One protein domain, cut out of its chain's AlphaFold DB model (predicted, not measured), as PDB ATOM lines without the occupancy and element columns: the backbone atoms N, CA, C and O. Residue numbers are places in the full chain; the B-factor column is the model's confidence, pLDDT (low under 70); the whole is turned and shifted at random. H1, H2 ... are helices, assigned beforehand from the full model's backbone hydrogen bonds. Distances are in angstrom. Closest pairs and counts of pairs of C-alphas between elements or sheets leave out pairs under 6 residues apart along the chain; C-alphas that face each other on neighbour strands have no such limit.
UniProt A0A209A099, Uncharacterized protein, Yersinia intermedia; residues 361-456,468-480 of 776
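Overview. This is residues 361 to 456 and 468 to 480 of the 776 residues of an uncharacterized protein of Yersinia intermedia (UniProt A0A209A099). This is a compact assembly of mostly crossed helices, with the longest helix, H2, in the middle between H3 on one side and H1 and H4 on the other. H7 lies side by side with H3 at one end of the longest axis; toward the other end, H6 packs on H4, and short H5 adjoins H1. The printed part has 109 residues with seven named helices, H1 to H7 in chain order, and no named strand: the class is all helix. The radius of gyration of the C-alphas is 14.0 A, and the C-alphas span 41 by 35 by 25 A.

Arrangement. Start with H2, residues 387 to 402. H3, residues 406 to 419, touches it, the closest C-alphas being those of Arg 396 and Thr 406, 5.1 A apart; at 71 degrees the two are only just about perpendicular. Next look for H7, residues 472 to 478, which touches H3 at a shallow tilt of 13 degrees, the same way; the closest C-alphas, of Val 408 and Gln 472, are 5.0 A apart. H1, residues 368 to 380, forms a helical hairpin with H2, opposite ways at a steep tilt of 43 degrees; H2 touches it with residues 394 to 401 alone, and the closest C-alphas, of Ile 377 and Ser 397, are 5.5 A apart. H4, residues 425 to 436, touches H2 with residues 425 to 429 alone, the closest C-alphas being those of Lys 391 and Ala 425, 6.3 A apart. H4 also touches H1, about perpendicular at 74 degrees, the closest C-alphas being those of Tyr 378 and Ile 432, 6.7 A apart. H6, residues 449 to 456, touches H4 at a steep tilt of 61 degrees, opposite ways, with C-alphas of Ala 431 and Leu 451 closest at 6.7 A. H5, residues 442 to 446, only just touches H1, with 3 pairs of C-alphas within 8 A, the closest being those of Phe 371 and Val 442, 6.4 A apart. H2 and H6 are apart. In each of the seven helices every O i to N i+4 pair is within hydrogen-bond range.

Along the chain. Find C-alpha 387 at (-8.275, 40.713, -18.466); from there H2 runs 22.6 A to C-alpha 402. H3 measures 20.1 A, H1 18.5 A, H4 16.5 A, H6 10.8 A, H7 9.9 A and H5 6.5 A. H1 begins at C-alpha 368, (-21.787, 49.114, -42.912), and H7 ends at C-alpha 478, (-12.000, 20.022, -30.863).

Size, cuts and confidence. The two C-alphas farthest apart, of Ser 439 and Gln 480, are 42.3 A apart. Residues 457 to 467 are not printed, and C-alphas 456 and 468 stand 18.3 A apart across that cut. Of the links that are printed whole, none is long. The mean pLDDT of the printed part is 85.2; look for values under 70 at residues 383 to 385 and 387 to 388.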
ATOM      1  N   LYS A 361      -8.870  33.722 -48.357       85.69
ATOM      2  CA  LYS A 361      -8.872  35.082 -48.904       85.69
ATOM      3  C   LYS A 361      -9.910  35.948 -48.197       85.69
ATOM      4  O   LYS A 361     -11.105  35.851 -48.462       85.69
ATOM      5  N   TYR A 362      -9.428  36.857 -47.355       88.00
ATOM      6  CA  TYR A 362     -10.256  37.817 -46.622       88.00
ATOM      7  C   TYR A 362     -10.227  39.185 -47.305       88.00
ATOM      8  O   TYR A 362      -9.158  39.729 -47.588       88.00
ATOM      9  N   SER A 363     -11.405  39.748 -47.575       86.69
ATOM     10  CA  SER A 363     -11.518  41.094 -48.138       86.69
ATOM     11  C   SER A 363     -11.237  42.141 -47.063       86.69
ATOM     12  O   SER A 363     -11.731  42.038 -45.943       86.69
ATOM     13  N   THR A 364     -10.504  43.196 -47.401       84.38
ATOM     14  CA  THR A 364     -10.245  44.321 -46.488       84.38
ATOM     15  C   THR A 364     -11.320  45.408 -46.543       84.38
ATOM     16  O   THR A 364     -11.186  46.435 -45.882       84.38
ATOM     17  N   THR A 365     -12.395  45.209 -47.312       86.19
ATOM     18  CA  THR A 365     -13.491  46.178 -47.435       86.19
ATOM     19  C   THR A 365     -14.328  46.234 -46.155       86.19
ATOM     20  O   THR A 365     -14.910  45.229 -45.741       86.19
ATOM     21  N   ALA A 366     -14.430  47.416 -45.546       85.44
ATOM     22  CA  ALA A 366     -15.286  47.644 -44.388       85.44
ATOM     23  C   ALA A 366     -16.749  47.794 -44.829       85.44
ATOM     24  O   ALA A 366     -17.091  48.704 -45.583       85.44
ATOM     25  N   THR A 367     -17.629  46.913 -44.351       88.50
ATOM     26  CA  THR A 367     -19.062  47.001 -44.656       88.50
ATOM     27  C   THR A 367     -19.824  47.771 -43.568       88.50
ATOM     28  O   THR A 367     -19.427  47.739 -42.396       88.50
ATOM     29  N   PRO A 368     -20.935  48.455 -43.905       87.44
ATOM     30  CA  PRO A 368     -21.787  49.114 -42.912       87.44
ATOM     31  C   PRO A 368     -22.325  48.153 -41.842       87.44
ATOM     32  O   PRO A 368     -22.457  48.525 -40.676       87.44
ATOM     33  N   GLU A 369     -22.604  46.903 -42.212       88.12
ATOM     34  CA  GLU A 369     -23.057  45.851 -41.298       88.12
ATOM     35  C   GLU A 369     -21.975  45.520 -40.271       88.12
ATOM     36  O   GLU A 369     -22.262  45.462 -39.074       88.12
ATOM     37  N   LEU A 370     -20.723  45.373 -40.722       88.50
ATOM     38  CA  LEU A 370     -19.587  45.123 -39.841       88.50
ATOM     39  C   LEU A 370     -19.353  46.305 -38.894       88.50
ATOM     40  O   LEU A 370     -19.109  46.103 -37.704       88.50
ATOM     41  N   PHE A 371     -19.471  47.536 -39.394       89.00
ATOM     42  CA  PHE A 371     -19.347  48.737 -38.572       89.00
ATOM     43  C   PHE A 371     -20.404  48.780 -37.457       89.00
ATOM     44  O   PHE A 371     -20.063  48.995 -36.294       89.00
ATOM     45  N   ASN A 372     -21.672  48.516 -37.787       89.88
ATOM     46  CA  ASN A 372     -22.759  48.475 -36.806       89.88
ATOM     47  C   ASN A 372     -22.574  47.334 -35.793       89.88
ATOM     48  O   ASN A 372     -22.776  47.528 -34.595       89.88
ATOM     49  N   PHE A 373     -22.151  46.157 -36.257       90.06
ATOM     50  CA  PHE A 373     -21.850  45.008 -35.406       90.06
ATOM     51  C   PHE A 373     -20.749  45.327 -34.383       90.06
ATOM     52  O   PHE A 373     -20.940  45.130 -33.182       90.06
ATOM     53  N   LEU A 374     -19.626  45.892 -34.836       89.38
ATOM     54  CA  LEU A 374     -18.510  46.273 -33.968       89.38
ATOM     55  C   LEU A 374     -18.853  47.441 -33.038       89.38
ATOM     56  O   LEU A 374     -18.423  47.444 -31.886       89.38
ATOM     57  N   SER A 375     -19.672  48.393 -33.494       88.19
ATOM     58  CA  SER A 375     -20.183  49.476 -32.650       88.19
ATOM     59  C   SER A 375     -21.031  48.929 -31.500       88.19
ATOM     60  O   SER A 375     -20.817  49.311 -30.348       88.19
ATOM     61  N   ASN A 376     -21.933  47.981 -31.780       87.75
ATOM     62  CA  ASN A 376     -22.745  47.333 -30.750       87.75
ATOM     63  C   ASN A 376     -21.876  46.602 -29.719       87.75
ATOM     64  O   ASN A 376     -22.101  46.757 -28.520       87.75
ATOM     65  N   ILE A 377     -20.849  45.878 -30.175       87.38
ATOM     66  CA  ILE A 377     -19.886  45.200 -29.296       87.38
ATOM     67  C   ILE A 377     -19.120  46.214 -28.444       87.38
ATOM     68  O   ILE A 377     -18.998  46.044 -27.236       87.38
ATOM     69  N   TYR A 378     -18.647  47.312 -29.033       86.75
ATOM     70  CA  TYR A 378     -17.934  48.351 -28.292       86.75
ATOM     71  C   TYR A 378     -18.791  48.984 -27.183       86.75
ATOM     72  O   TYR A 378     -18.286  49.291 -26.100       86.75
ATOM     73  N   HIS A 379     -20.087  49.186 -27.436       84.81
ATOM     74  CA  HIS A 379     -21.012  49.768 -26.463       84.81
ATOM     75  C   HIS A 379     -21.436  48.793 -25.358       84.81
ATOM     76  O   HIS A 379     -21.730  49.244 -24.252       84.81
ATOM     77  N   SER A 380     -21.451  47.485 -25.621       81.81
ATOM     78  CA  SER A 380     -21.832  46.464 -24.637       81.81
ATOM     79  C   SER A 380     -20.692  46.026 -23.711       81.81
ATOM     80  O   SER A 380     -20.935  45.318 -22.734       81.81
ATOM     81  N   MET A 381     -19.449  46.419 -24.001       78.25
ATOM     82  CA  MET A 381     -18.269  45.989 -23.252       78.25
ATOM     83  C   MET A 381     -17.921  46.919 -22.086       78.25
ATOM     84  O   MET A 381     -17.826  48.138 -22.235       78.25
ATOM     85  N   ASP A 382     -17.643  46.319 -20.925       72.56
ATOM     86  CA  ASP A 382     -17.072  47.024 -19.777       72.56
ATOM     87  C   ASP A 382     -15.563  47.244 -19.978       72.56
ATOM     88  O   ASP A 382     -14.778  46.299 -20.082       72.56
ATOM     89  N   LYS A 383     -15.170  48.517 -20.059       67.38
ATOM     90  CA  LYS A 383     -13.827  48.976 -20.444       67.38
ATOM     91  C   LYS A 383     -12.832  48.964 -19.279       67.38
ATOM     92  O   LYS A 383     -11.640  49.144 -19.515       67.38
ATOM     93  N   GLN A 384     -13.308  48.786 -18.044       63.84
ATOM     94  CA  GLN A 384     -12.492  48.810 -16.819       63.84
ATOM     95  C   GLN A 384     -12.315  47.420 -16.182       63.84
ATOM     96  O   GLN A 384     -11.766  47.306 -15.089       63.84
ATOM     97  N   ALA A 385     -12.774  46.368 -16.860       62.94
ATOM     98  CA  ALA A 385     -12.759  45.000 -16.365       62.94
ATOM     99  C   ALA A 385     -11.362  44.341 -16.422       62.94
ATOM    100  O   ALA A 385     -10.582  44.579 -17.348       62.94
ATOM    101  N   ASP A 386     -11.082  43.446 -15.466       71.94
ATOM    102  CA  ASP A 386      -9.883  42.597 -15.457       71.94
ATOM    103  C   ASP A 386      -9.745  41.766 -16.753       71.94
ATOM    104  O   ASP A 386     -10.757  41.396 -17.356       71.94
ATOM    105  N   PRO A 387      -8.522  41.373 -17.175       66.06
ATOM    106  CA  PRO A 387      -8.275  40.713 -18.466       66.06
ATOM    107  C   PRO A 387      -9.114  39.450 -18.730       66.06
ATOM    108  O   PRO A 387      -9.536  39.212 -19.862       66.06
ATOM    109  N   ASN A 388      -9.383  38.649 -17.693       68.94
ATOM    110  CA  ASN A 388     -10.200  37.435 -17.811       68.94
ATOM    111  C   ASN A 388     -11.694  37.759 -17.945       68.94
ATOM    112  O   ASN A 388     -12.403  37.144 -18.744       68.94
ATOM    113  N   LEU A 389     -12.161  38.771 -17.212       75.81
ATOM    114  CA  LEU A 389     -13.542  39.246 -17.268       75.81
ATOM    115  C   LEU A 389     -13.827  39.945 -18.612       75.81
ATOM    116  O   LEU A 389     -14.919  39.833 -19.168       75.81
ATOM    117  N   LEU A 390     -12.805  40.586 -19.184       75.75
ATOM    118  CA  LEU A 390     -12.816  41.208 -20.505       75.75
ATOM    119  C   LEU A 390     -13.077  40.187 -21.628       75.75
ATOM    120  O   LEU A 390     -13.919  40.439 -22.491       75.75
ATOM    121  N   LYS A 391     -12.409  39.018 -21.604       79.69
ATOM    122  CA  LYS A 391     -12.651  37.924 -22.572       79.69
ATOM    123  C   LYS A 391     -14.084  37.399 -22.450       79.69
ATOM    124  O   LYS A 391     -14.761  37.234 -23.459       79.69
ATOM    125  N   GLN A 392     -14.583  37.206 -21.229       84.00
ATOM    126  CA  GLN A 392     -15.948  36.723 -21.001       84.00
ATOM    127  C   GLN A 392     -17.018  37.726 -21.475       84.00
ATOM    128  O   GLN A 392     -18.006  37.329 -22.097       84.00
ATOM    129  N   ASN A 393     -16.810  39.024 -21.234       84.00
ATOM    130  CA  ASN A 393     -17.702  40.090 -21.699       84.00
ATOM    131  C   ASN A 393     -17.686  40.236 -23.230       84.00
ATOM    132  O   ASN A 393     -18.743  40.432 -23.838       84.00
ATOM    133  N   LEU A 394     -16.513  40.086 -23.858       85.94
ATOM    134  CA  LEU A 394     -16.377  40.039 -25.315       85.94
ATOM    135  C   LEU A 394     -17.156  38.852 -25.896       85.94
ATOM    136  O   LEU A 394     -17.992  39.052 -26.772       85.94
ATOM    137  N   CYS A 395     -16.947  37.638 -25.375       88.19
ATOM    138  CA  CYS A 395     -17.656  36.443 -25.840       88.19
ATOM    139  C   CYS A 395     -19.175  36.579 -25.686       88.19
ATOM    140  O   CYS A 395     -19.910  36.192 -26.588       88.19
ATOM    141  N   ARG A 396     -19.658  37.180 -24.590       88.75
ATOM    142  CA  ARG A 396     -21.090  37.449 -24.383       88.75
ATOM    143  C   ARG A 396     -21.650  38.433 -25.412       88.75
ATOM    144  O   ARG A 396     -22.742  38.225 -25.932       88.75
ATOM    145  N   SER A 397     -20.895  39.486 -25.717       87.88
ATOM    146  CA  SER A 397     -21.283  40.502 -26.705       87.88
ATOM    147  C   SER A 397     -21.303  39.925 -28.125       87.88
ATOM    148  O   SER A 397     -22.265  40.122 -28.863       87.88
ATOM    149  N   LEU A 398     -20.284  39.138 -28.481       89.69
ATOM    150  CA  LEU A 398     -20.218  38.405 -29.746       89.69
ATOM    151  C   LEU A 398     -21.352  37.378 -29.867       89.69
ATOM    152  O   LEU A 398     -21.981  37.280 -30.915       89.69
ATOM    153  N   ALA A 399     -21.662  36.652 -28.791       90.25
ATOM    154  CA  ALA A 399     -22.769  35.700 -28.750       90.25
ATOM    155  C   ALA A 399     -24.125  36.366 -28.999       90.25
ATOM    156  O   ALA A 399     -24.916  35.855 -29.791       90.25
ATOM    157  N   ALA A 400     -24.359  37.543 -28.409       88.12
ATOM    158  CA  ALA A 400     -25.553  38.332 -28.691       88.12
ATOM    159  C   ALA A 400     -25.622  38.769 -30.166       88.12
ATOM    160  O   ALA A 400     -26.690  38.689 -30.769       88.12
ATOM    161  N   GLY A 401     -24.493  39.182 -30.752       86.69
ATOM    162  CA  GLY A 401     -24.425  39.629 -32.144       86.69
ATOM    163  C   GLY A 401     -24.578  38.512 -33.186       86.69
ATOM    164  O   GLY A 401     -25.189  38.737 -34.224       86.69
ATOM    165  N   PHE A 402     -24.070  37.307 -32.911       88.75
ATOM    166  CA  PHE A 402     -24.194  36.140 -33.799       88.75
ATOM    167  C   PHE A 402     -25.420  35.260 -33.508       88.75
ATOM    168  O   PHE A 402     -25.613  34.245 -34.175       88.75
ATOM    169  N   HIS A 403     -26.238  35.617 -32.511       89.44
ATOM    170  CA  HIS A 403     -27.356  34.803 -32.018       89.44
ATOM    171  C   HIS A 403     -26.939  33.381 -31.590       89.44
ATOM    172  O   HIS A 403     -27.644  32.401 -31.831       89.44
ATOM    173  N   LEU A 404     -25.784  33.274 -30.930       92.50
ATOM    174  CA  LEU A 404     -25.230  32.026 -30.404       92.50
ATOM    175  C   LEU A 404     -25.223  32.020 -28.869       92.50
ATOM    176  O   LEU A 404     -25.439  33.038 -28.214       92.50
ATOM    177  N   LYS A 405     -24.956  30.853 -28.275       91.44
ATOM    178  CA  LYS A 405     -24.716  30.730 -26.828       91.44
ATOM    179  C   LYS A 405     -23.328  31.272 -26.471       91.44
ATOM    180  O   LYS A 405     -22.391  31.145 -27.260       91.44
ATOM    181  N   THR A 406     -23.183  31.845 -25.274       90.38
ATOM    182  CA  THR A 406     -21.918  32.476 -24.841       90.38
ATOM    183  C   THR A 406     -20.783  31.457 -24.758       90.38
ATOM    184  O   THR A 406     -19.650  31.753 -25.128       90.38
ATOM    185  N   GLU A 407     -21.102  30.240 -24.333       89.75
ATOM    186  CA  GLU A 407     -20.169  29.133 -24.158       89.75
ATOM    187  C   GLU A 407     -19.647  28.620 -25.509       89.75
ATOM    188  O   GLU A 407     -18.456  28.369 -25.664       89.75
ATOM    189  N   VAL A 408     -20.522  28.560 -26.521       90.44
ATOM    190  CA  VAL A 408     -20.156  28.186 -27.898       90.44
ATOM    191  C   VAL A 408     -19.205  29.222 -28.493       90.44
ATOM    192  O   VAL A 408     -18.172  28.867 -29.051       90.44
ATOM    193  N   VAL A 409     -19.496  30.515 -28.322       91.75
ATOM    194  CA  VAL A 409     -18.604  31.582 -28.801       91.75
ATOM    195  C   VAL A 409     -17.269  31.585 -28.054       91.75
ATOM    196  O   VAL A 409     -16.233  31.804 -28.673       91.75
ATOM    197  N   ALA A 410     -17.256  31.296 -26.751       90.88
ATOM    198  CA  ALA A 410     -16.012  31.168 -25.993       90.88
ATOM    199  C   ALA A 410     -15.130  30.012 -26.499       90.88
ATOM    200  O   ALA A 410     -13.911  30.187 -26.621       90.88
ATOM    201  N   GLY A 411     -15.741  28.872 -26.840       89.44
ATOM    202  CA  GLY A 411     -15.069  27.754 -27.505       89.44
ATOM    203  C   GLY A 411     -14.528  28.145 -28.883       89.44
ATOM    204  O   GLY A 411     -13.349  27.944 -29.148       89.44
ATOM    205  N   LEU A 412     -15.343  28.799 -29.720       91.50
ATOM    206  CA  LEU A 412     -14.950  29.273 -31.056       91.50
ATOM    207  C   LEU A 412     -13.782  30.263 -31.030       91.50
ATOM    208  O   LEU A 412     -12.842  30.124 -31.804       91.50
ATOM    209  N   VAL A 413     -13.823  31.250 -30.131       90.94
ATOM    210  CA  VAL A 413     -12.730  32.218 -29.953       90.94
ATOM    211  C   VAL A 413     -11.455  31.496 -29.537       90.94
ATOM    212  O   VAL A 413     -10.397  31.794 -30.076       90.94
ATOM    213  N   SER A 414     -11.546  30.527 -28.624       90.38
ATOM    214  CA  SER A 414     -10.376  29.755 -28.190       90.38
ATOM    215  C   SER A 414      -9.849  28.840 -29.305       90.38
ATOM    216  O   SER A 414      -8.639  28.673 -29.447       90.38
ATOM    217  N   TRP A 415     -10.735  28.303 -30.150       90.12
ATOM    218  CA  TRP A 415     -10.358  27.502 -31.316       90.12
ATOM    219  C   TRP A 415      -9.662  28.354 -32.386       90.12
ATOM    220  O   TRP A 415      -8.647  27.934 -32.939       90.12
ATOM    221  N   LEU A 416     -10.133  29.585 -32.613       90.19
ATOM    222  CA  LEU A 416      -9.480  30.551 -33.499       90.19
ATOM    223  C   LEU A 416      -8.125  31.015 -32.942       90.19
ATOM    224  O   LEU A 416      -7.146  31.013 -33.680       90.19
ATOM    225  N   GLU A 417      -8.037  31.340 -31.646       89.44
ATOM    226  CA  GLU A 417      -6.768  31.666 -30.962       89.44
ATOM    227  C   GLU A 417      -5.730  30.540 -31.082       89.44
ATOM    228  O   GLU A 417      -4.537  30.814 -31.148       89.44
ATOM    229  N   SER A 418      -6.173  29.279 -31.125       86.38
ATOM    230  CA  SER A 418      -5.272  28.131 -31.268       86.38
ATOM    231  C   SER A 418      -4.743  27.961 -32.697       86.38
ATOM    232  O   SER A 418      -3.661  27.416 -32.873       86.38
ATOM    233  N   ASN A 419      -5.491  28.405 -33.715       85.19
ATOM    234  CA  ASN A 419      -5.133  28.231 -35.128       85.19
ATOM    235  C   ASN A 419      -4.469  29.468 -35.754       85.19
ATOM    236  O   ASN A 419      -3.753  29.338 -36.745       85.19
ATOM    237  N   ASP A 420      -4.706  30.660 -35.204       85.25
ATOM    238  CA  ASP A 420      -4.169  31.921 -35.710       85.25
ATOM    239  C   ASP A 420      -3.342  32.635 -34.632       85.25
ATOM    240  O   ASP A 420      -3.876  33.294 -33.743       85.25
ATOM    241  N   ASN A 421      -2.015  32.557 -34.765       79.69
ATOM    242  CA  ASN A 421      -1.060  33.192 -33.850       79.69
ATOM    243  C   ASN A 421      -1.172  34.732 -33.817       79.69
ATOM    244  O   ASN A 421      -0.709  35.380 -32.870       79.69
ATOM    245  N   GLU A 422      -1.745  35.350 -34.854       81.81
ATOM    246  CA  GLU A 422      -1.950  36.798 -34.905       81.81
ATOM    247  C   GLU A 422      -3.219  37.220 -34.155       81.81
ATOM    248  O   GLU A 422      -3.283  38.343 -33.636       81.81
ATOM    249  N   PHE A 423      -4.197  36.317 -34.042       86.94
ATOM    250  CA  PHE A 423      -5.453  36.558 -33.351       86.94
ATOM    251  C   PHE A 423      -5.335  36.281 -31.847       86.94
ATOM    252  O   PHE A 423      -4.869  35.248 -31.381       86.94
ATOM    253  N   THR A 424      -5.789  37.232 -31.038       86.25
ATOM    254  CA  THR A 424      -5.975  37.033 -29.596       86.25
ATOM    255  C   THR A 424      -7.144  37.894 -29.161       86.25
ATOM    256  O   THR A 424      -7.188  39.068 -29.529       86.25
ATOM    257  N   ALA A 425      -8.041  37.380 -28.319       84.25
ATOM    258  CA  ALA A 425      -9.196  38.118 -27.807       84.25
ATOM    259  C   ALA A 425      -8.793  39.474 -27.201       84.25
ATOM    260  O   ALA A 425      -9.490  40.477 -27.358       84.25
ATOM    261  N   LYS A 426      -7.612  39.532 -26.568       83.81
ATOM    262  CA  LYS A 426      -7.026  40.768 -26.035       83.81
ATOM    263  C   LYS A 426      -6.661  41.779 -27.129       83.81
ATOM    264  O   LYS A 426      -7.039  42.940 -27.012       83.81
ATOM    265  N   LYS A 427      -5.943  41.347 -28.176       85.69
ATOM    266  CA  LYS A 427      -5.542  42.207 -29.306       85.69
ATOM    267  C   LYS A 427      -6.764  42.675 -30.095       85.69
ATOM    268  O   LYS A 427      -6.874  43.854 -30.405       85.69
ATOM    269  N   PHE A 428      -7.704  41.764 -30.339       87.69
ATOM    270  CA  PHE A 428      -8.967  42.048 -31.015       87.69
ATOM    271  C   PHE A 428      -9.765  43.124 -30.272       87.69
ATOM    272  O   PHE A 428     -10.189  44.112 -30.864       87.69
ATOM    273  N   ASN A 429      -9.892  42.997 -28.949       85.31
ATOM    274  CA  ASN A 429     -10.584  44.002 -28.153       85.31
ATOM    275  C   ASN A 429      -9.850  45.356 -28.125       85.31
ATOM    276  O   ASN A 429     -10.479  46.405 -28.239       85.31
ATOM    277  N   GLN A 430      -8.517  45.357 -28.020       84.75
ATOM    278  CA  GLN A 430      -7.730  46.594 -28.104       84.75
ATOM    279  C   GLN A 430      -7.951  47.319 -29.437       84.75
ATOM    280  O   GLN A 430      -8.178  48.527 -29.425       84.75
ATOM    281  N   ALA A 431      -7.977  46.584 -30.552       85.44
ATOM    282  CA  ALA A 431      -8.257  47.141 -31.873       85.44
ATOM    283  C   ALA A 431      -9.677  47.730 -31.972       85.44
ATOM    284  O   ALA A 431      -9.858  48.813 -32.523       85.44
ATOM    285  N   ILE A 432     -10.689  47.078 -31.383       86.38
ATOM    286  CA  ILE A 432     -12.053  47.635 -31.317       86.38
ATOM    287  C   ILE A 432     -12.064  48.942 -30.512       86.38
ATOM    288  O   ILE A 432     -12.657  49.935 -30.937       86.38
ATOM    289  N   ILE A 433     -11.397  48.972 -29.355       85.31
ATOM    290  CA  ILE A 433     -11.346  50.168 -28.506       85.31
ATOM    291  C   ILE A 433     -10.640  51.324 -29.221       85.31
ATOM    292  O   ILE A 433     -11.104  52.464 -29.138       85.31
ATOM    293  N   GLU A 434      -9.553  51.042 -29.937       84.81
ATOM    294  CA  GLU A 434      -8.805  52.027 -30.717       84.81
ATOM    295  C   GLU A 434      -9.696  52.689 -31.777       84.81
ATOM    296  O   GLU A 434      -9.837  53.915 -31.777       84.81
ATOM    297  N   VAL A 435     -10.397  51.889 -32.587       84.44
ATOM    298  CA  VAL A 435     -11.242  52.379 -33.691       84.44
ATOM    299  C   VAL A 435     -12.468  53.161 -33.198       84.44
ATOM    300  O   VAL A 435     -12.826  54.184 -33.787       84.44
ATOM    301  N   PHE A 436     -13.116  52.717 -32.113       86.12
ATOM    302  CA  PHE A 436     -14.420  53.249 -31.685       86.12
ATOM    303  C   PHE A 436     -14.374  54.277 -30.539       86.12
ATOM    304  O   PHE A 436     -15.414  54.803 -30.139       86.12
ATOM    305  N   SER A 437     -13.190  54.617 -30.023       79.88
ATOM    306  CA  SER A 437     -13.026  55.561 -28.902       79.88
ATOM    307  C   SER A 437     -13.327  57.031 -29.231       79.88
ATOM    308  O   SER A 437     -13.832  57.751 -28.371       79.88
ATOM    309  N   HIS A 438     -13.046  57.485 -30.459       71.00
ATOM    310  CA  HIS A 438     -13.166  58.892 -30.859       71.00
ATOM    311  C   HIS A 438     -13.814  58.993 -32.245       71.00
ATOM    312  O   HIS A 438     -13.157  58.678 -33.233       71.00
ATOM    313  N   SER A 439     -15.079  59.430 -32.324       74.62
ATOM    314  CA  SER A 439     -15.845  59.645 -33.573       74.62
ATOM    315  C   SER A 439     -15.694  58.518 -34.618       74.62
ATOM    316  O   SER A 439     -15.009  58.709 -35.629       74.62
ATOM    317  N   PRO A 440     -16.292  57.335 -34.384       82.00
ATOM    318  CA  PRO A 440     -16.150  56.197 -35.289       82.00
ATOM    319  C   PRO A 440     -16.785  56.491 -36.654       82.00
ATOM    320  O   PRO A 440     -17.915  56.970 -36.732       82.00
ATOM    321  N   THR A 441     -16.061  56.185 -37.728       82.62
ATOM    322  CA  THR A 441     -16.544  56.255 -39.115       82.62
ATOM    323  C   THR A 441     -16.147  54.986 -39.863       82.62
ATOM    324  O   THR A 441     -15.199  54.303 -39.472       82.62
ATOM    325  N   VAL A 442     -16.856  54.670 -40.949       82.19
ATOM    326  CA  VAL A 442     -16.518  53.520 -41.810       82.19
ATOM    327  C   VAL A 442     -15.113  53.682 -42.406       82.19
ATOM    328  O   VAL A 442     -14.347  52.729 -42.414       82.19
ATOM    329  N   GLU A 443     -14.721  54.906 -42.771       79.25
ATOM    330  CA  GLU A 443     -13.372  55.234 -43.268       79.25
ATOM    331  C   GLU A 443     -12.265  54.882 -42.259       79.25
ATOM    332  O   GLU A 443     -11.215  54.362 -42.628       79.25
ATOM    333  N   LYS A 444     -12.498  55.093 -40.953       80.44
ATOM    334  CA  LYS A 444     -11.549  54.653 -39.918       80.44
ATOM    335  C   LYS A 444     -11.425  53.136 -39.886       80.44
ATOM    336  O   LYS A 444     -10.322  52.637 -39.719       80.44
ATOM    337  N   LEU A 445     -12.517  52.399 -40.077       82.88
ATOM    338  CA  LEU A 445     -12.476  50.937 -40.119       82.88
ATOM    339  C   LEU A 445     -11.695  50.419 -41.342       82.88
ATOM    340  O   LEU A 445     -10.958  49.443 -41.212       82.88
ATOM    341  N   GLU A 446     -11.768  51.102 -42.490       83.56
ATOM    342  CA  GLU A 446     -10.956  50.784 -43.681       83.56
ATOM    343  C   GLU A 446      -9.447  50.973 -43.448       83.56
ATOM    344  O   GLU A 446      -8.633  50.238 -44.007       83.56
ATOM    345  N   HIS A 447      -9.054  51.904 -42.572       83.75
ATOM    346  CA  HIS A 447      -7.657  52.087 -42.162       83.75
ATOM    347  C   HIS A 447      -7.134  50.998 -41.206       83.75
ATOM    348  O   HIS A 447      -5.927  50.931 -40.969       83.75
ATOM    349  N   HIS A 448      -8.001  50.104 -40.711       85.00
ATOM    350  CA  HIS A 448      -7.634  48.956 -39.875       85.00
ATOM    351  C   HIS A 448      -7.998  47.615 -40.556       85.00
ATOM    352  O   HIS A 448      -8.818  46.851 -40.036       85.00
ATOM    353  N   PRO A 449      -7.354  47.259 -41.689       85.12
ATOM    354  CA  PRO A 449      -7.703  46.071 -42.481       85.12
ATOM    355  C   PRO A 449      -7.543  44.747 -41.716       85.12
ATOM    356  O   PRO A 449      -8.253  43.782 -41.991       85.12
ATOM    357  N   GLN A 450      -6.651  44.702 -40.722       86.00
ATOM    358  CA  GLN A 450      -6.468  43.530 -39.859       86.00
ATOM    359  C   GLN A 450      -7.715  43.228 -39.020       86.00
ATOM    360  O   GLN A 450      -8.083  42.065 -38.883       86.00
ATOM    361  N   LEU A 451      -8.401  44.256 -38.502       86.75
ATOM    362  CA  LEU A 451      -9.623  44.076 -37.716       86.75
ATOM    363  C   LEU A 451     -10.755  43.520 -38.591       86.75
ATOM    364  O   LEU A 451     -11.467  42.607 -38.176       86.75
ATOM    365  N   VAL A 452     -10.878  44.023 -39.825       88.88
ATOM    366  CA  VAL A 452     -11.856  43.533 -40.811       88.88
ATOM    367  C   VAL A 452     -11.594  42.063 -41.152       88.88
ATOM    368  O   VAL A 452     -12.512  41.245 -41.074       88.88
ATOM    369  N   ALA A 453     -10.340  41.701 -41.434       88.88
ATOM    370  CA  ALA A 453      -9.957  40.319 -41.717       88.88
ATOM    371  C   ALA A 453     -10.218  39.384 -40.521       88.88
ATOM    372  O   ALA A 453     -10.747  38.290 -40.700       88.88
ATOM    373  N   GLN A 454      -9.921  39.816 -39.290       89.44
ATOM    374  CA  GLN A 454     -10.197  39.039 -38.073       89.44
ATOM    375  C   GLN A 454     -11.699  38.809 -37.845       89.44
ATOM    376  O   GLN A 454     -12.096  37.725 -37.421       89.44
ATOM    377  N   CYS A 455     -12.550  39.786 -38.167       89.75
ATOM    378  CA  CYS A 455     -14.003  39.613 -38.085       89.75
ATOM    379  C   CYS A 455     -14.526  38.612 -39.120       89.75
ATOM    380  O   CYS A 455     -15.412  37.813 -38.813       89.75
ATOM    381  N   GLN A 456     -13.971  38.627 -40.333       89.94
ATOM    382  CA  GLN A 456     -14.323  37.658 -41.372       89.94
ATOM    383  C   GLN A 456     -13.847  36.245 -41.009       89.94
ATOM    384  O   GLN A 456     -14.631  35.307 -41.122       89.94
ATOM    385  N   ALA A 468     -22.195  22.621 -38.851       91.69
ATOM    386  CA  ALA A 468     -21.995  21.335 -38.184       91.69
ATOM    387  C   ALA A 468     -22.873  21.151 -36.929       91.69
ATOM    388  O   ALA A 468     -22.880  20.071 -36.339       91.69
ATOM    389  N   GLY A 469     -23.590  22.185 -36.474       91.69
ATOM    390  CA  GLY A 469     -24.386  22.131 -35.245       91.69
ATOM    391  C   GLY A 469     -23.536  21.826 -34.005       91.69
ATOM    392  O   GLY A 469     -23.875  20.934 -33.220       91.69
ATOM    393  N   LEU A 470     -22.401  22.517 -33.860       92.88
ATOM    394  CA  LEU A 470     -21.455  22.292 -32.765       92.88
ATOM    395  C   LEU A 470     -22.002  22.811 -31.431       92.88
ATOM    396  O   LEU A 470     -22.468  23.945 -31.305       92.88
ATOM    397  N   THR A 471     -21.906  21.965 -30.413       91.50
ATOM    398  CA  THR A 471     -22.212  22.285 -29.020       91.50
ATOM    399  C   THR A 471     -20.947  22.709 -28.269       91.50
ATOM    400  O   THR A 471     -19.836  22.631 -28.789       91.50
ATOM    401  N   GLN A 472     -21.103  23.153 -27.019       89.25
ATOM    402  CA  GLN A 472     -19.962  23.475 -26.159       89.25
ATOM    403  C   GLN A 472     -19.029  22.266 -25.971       89.25
ATOM    404  O   GLN A 472     -17.821  22.414 -26.119       89.25
ATOM    405  N   GLN A 473     -19.585  21.079 -25.703       87.12
ATOM    406  CA  GLN A 473     -18.802  19.857 -25.488       87.12
ATOM    407  C   GLN A 473     -18.041  19.438 -26.754       87.12
ATOM    408  O   GLN A 473     -16.897  19.003 -26.670       87.12
ATOM    409  N   ASP A 474     -18.641  19.633 -27.934       90.31
ATOM    410  CA  ASP A 474     -17.967  19.352 -29.209       90.31
ATOM    411  C   ASP A 474     -16.749  20.266 -29.407       90.31
ATOM    412  O   ASP A 474     -15.692  19.816 -29.839       90.31
ATOM    413  N   LEU A 475     -16.881  21.554 -29.068       88.69
ATOM    414  CA  LEU A 475     -15.789  22.524 -29.168       88.69
ATOM    415  C   LEU A 475     -14.684  22.261 -28.139       88.69
ATOM    416  O   LEU A 475     -13.511  22.388 -28.473       88.69
ATOM    417  N   GLU A 476     -15.036  21.861 -26.917       86.88
ATOM    418  CA  GLU A 476     -14.063  21.444 -25.896       86.88
ATOM    419  C   GLU A 476     -13.242  20.229 -26.355       86.88
ATOM    420  O   GLU A 476     -12.034  20.184 -26.117       86.88
ATOM    421  N   LEU A 477     -13.867  19.289 -27.074       86.31
ATOM    422  CA  LEU A 477     -13.179  18.149 -27.679       86.31
ATOM    423  C   LEU A 477     -12.305  18.566 -28.875       86.31
ATOM    424  O   LEU A 477     -11.184  18.081 -29.008       86.31
ATOM    425  N   LEU A 478     -12.769  19.495 -29.720       86.81
ATOM    426  CA  LEU A 478     -12.000  20.022 -30.863       86.81
ATOM    427  C   LEU A 478     -10.724  20.762 -30.450       86.81
ATOM    428  O   LEU A 478      -9.747  20.765 -31.199       86.81
ATOM    429  N   LEU A 479     -10.705  21.345 -29.249       86.12
ATOM    430  CA  LEU A 479      -9.503  21.937 -28.657       86.12
ATOM    431  C   LEU A 479      -8.457  20.886 -28.236       86.12
ATOM    432  O   LEU A 479      -7.331  21.251 -27.903       86.12
ATOM    433  N   GLN A 480      -8.799  19.594 -28.271       85.31
ATOM    434  CA  GLN A 480      -7.931  18.471 -27.922       85.31
ATOM    435  C   GLN A 480      -7.730  17.546 -29.139       85.31
ATOM    436  O   GLN A 480      -8.307  16.457 -29.196       85.31
TER     437      GLN A 480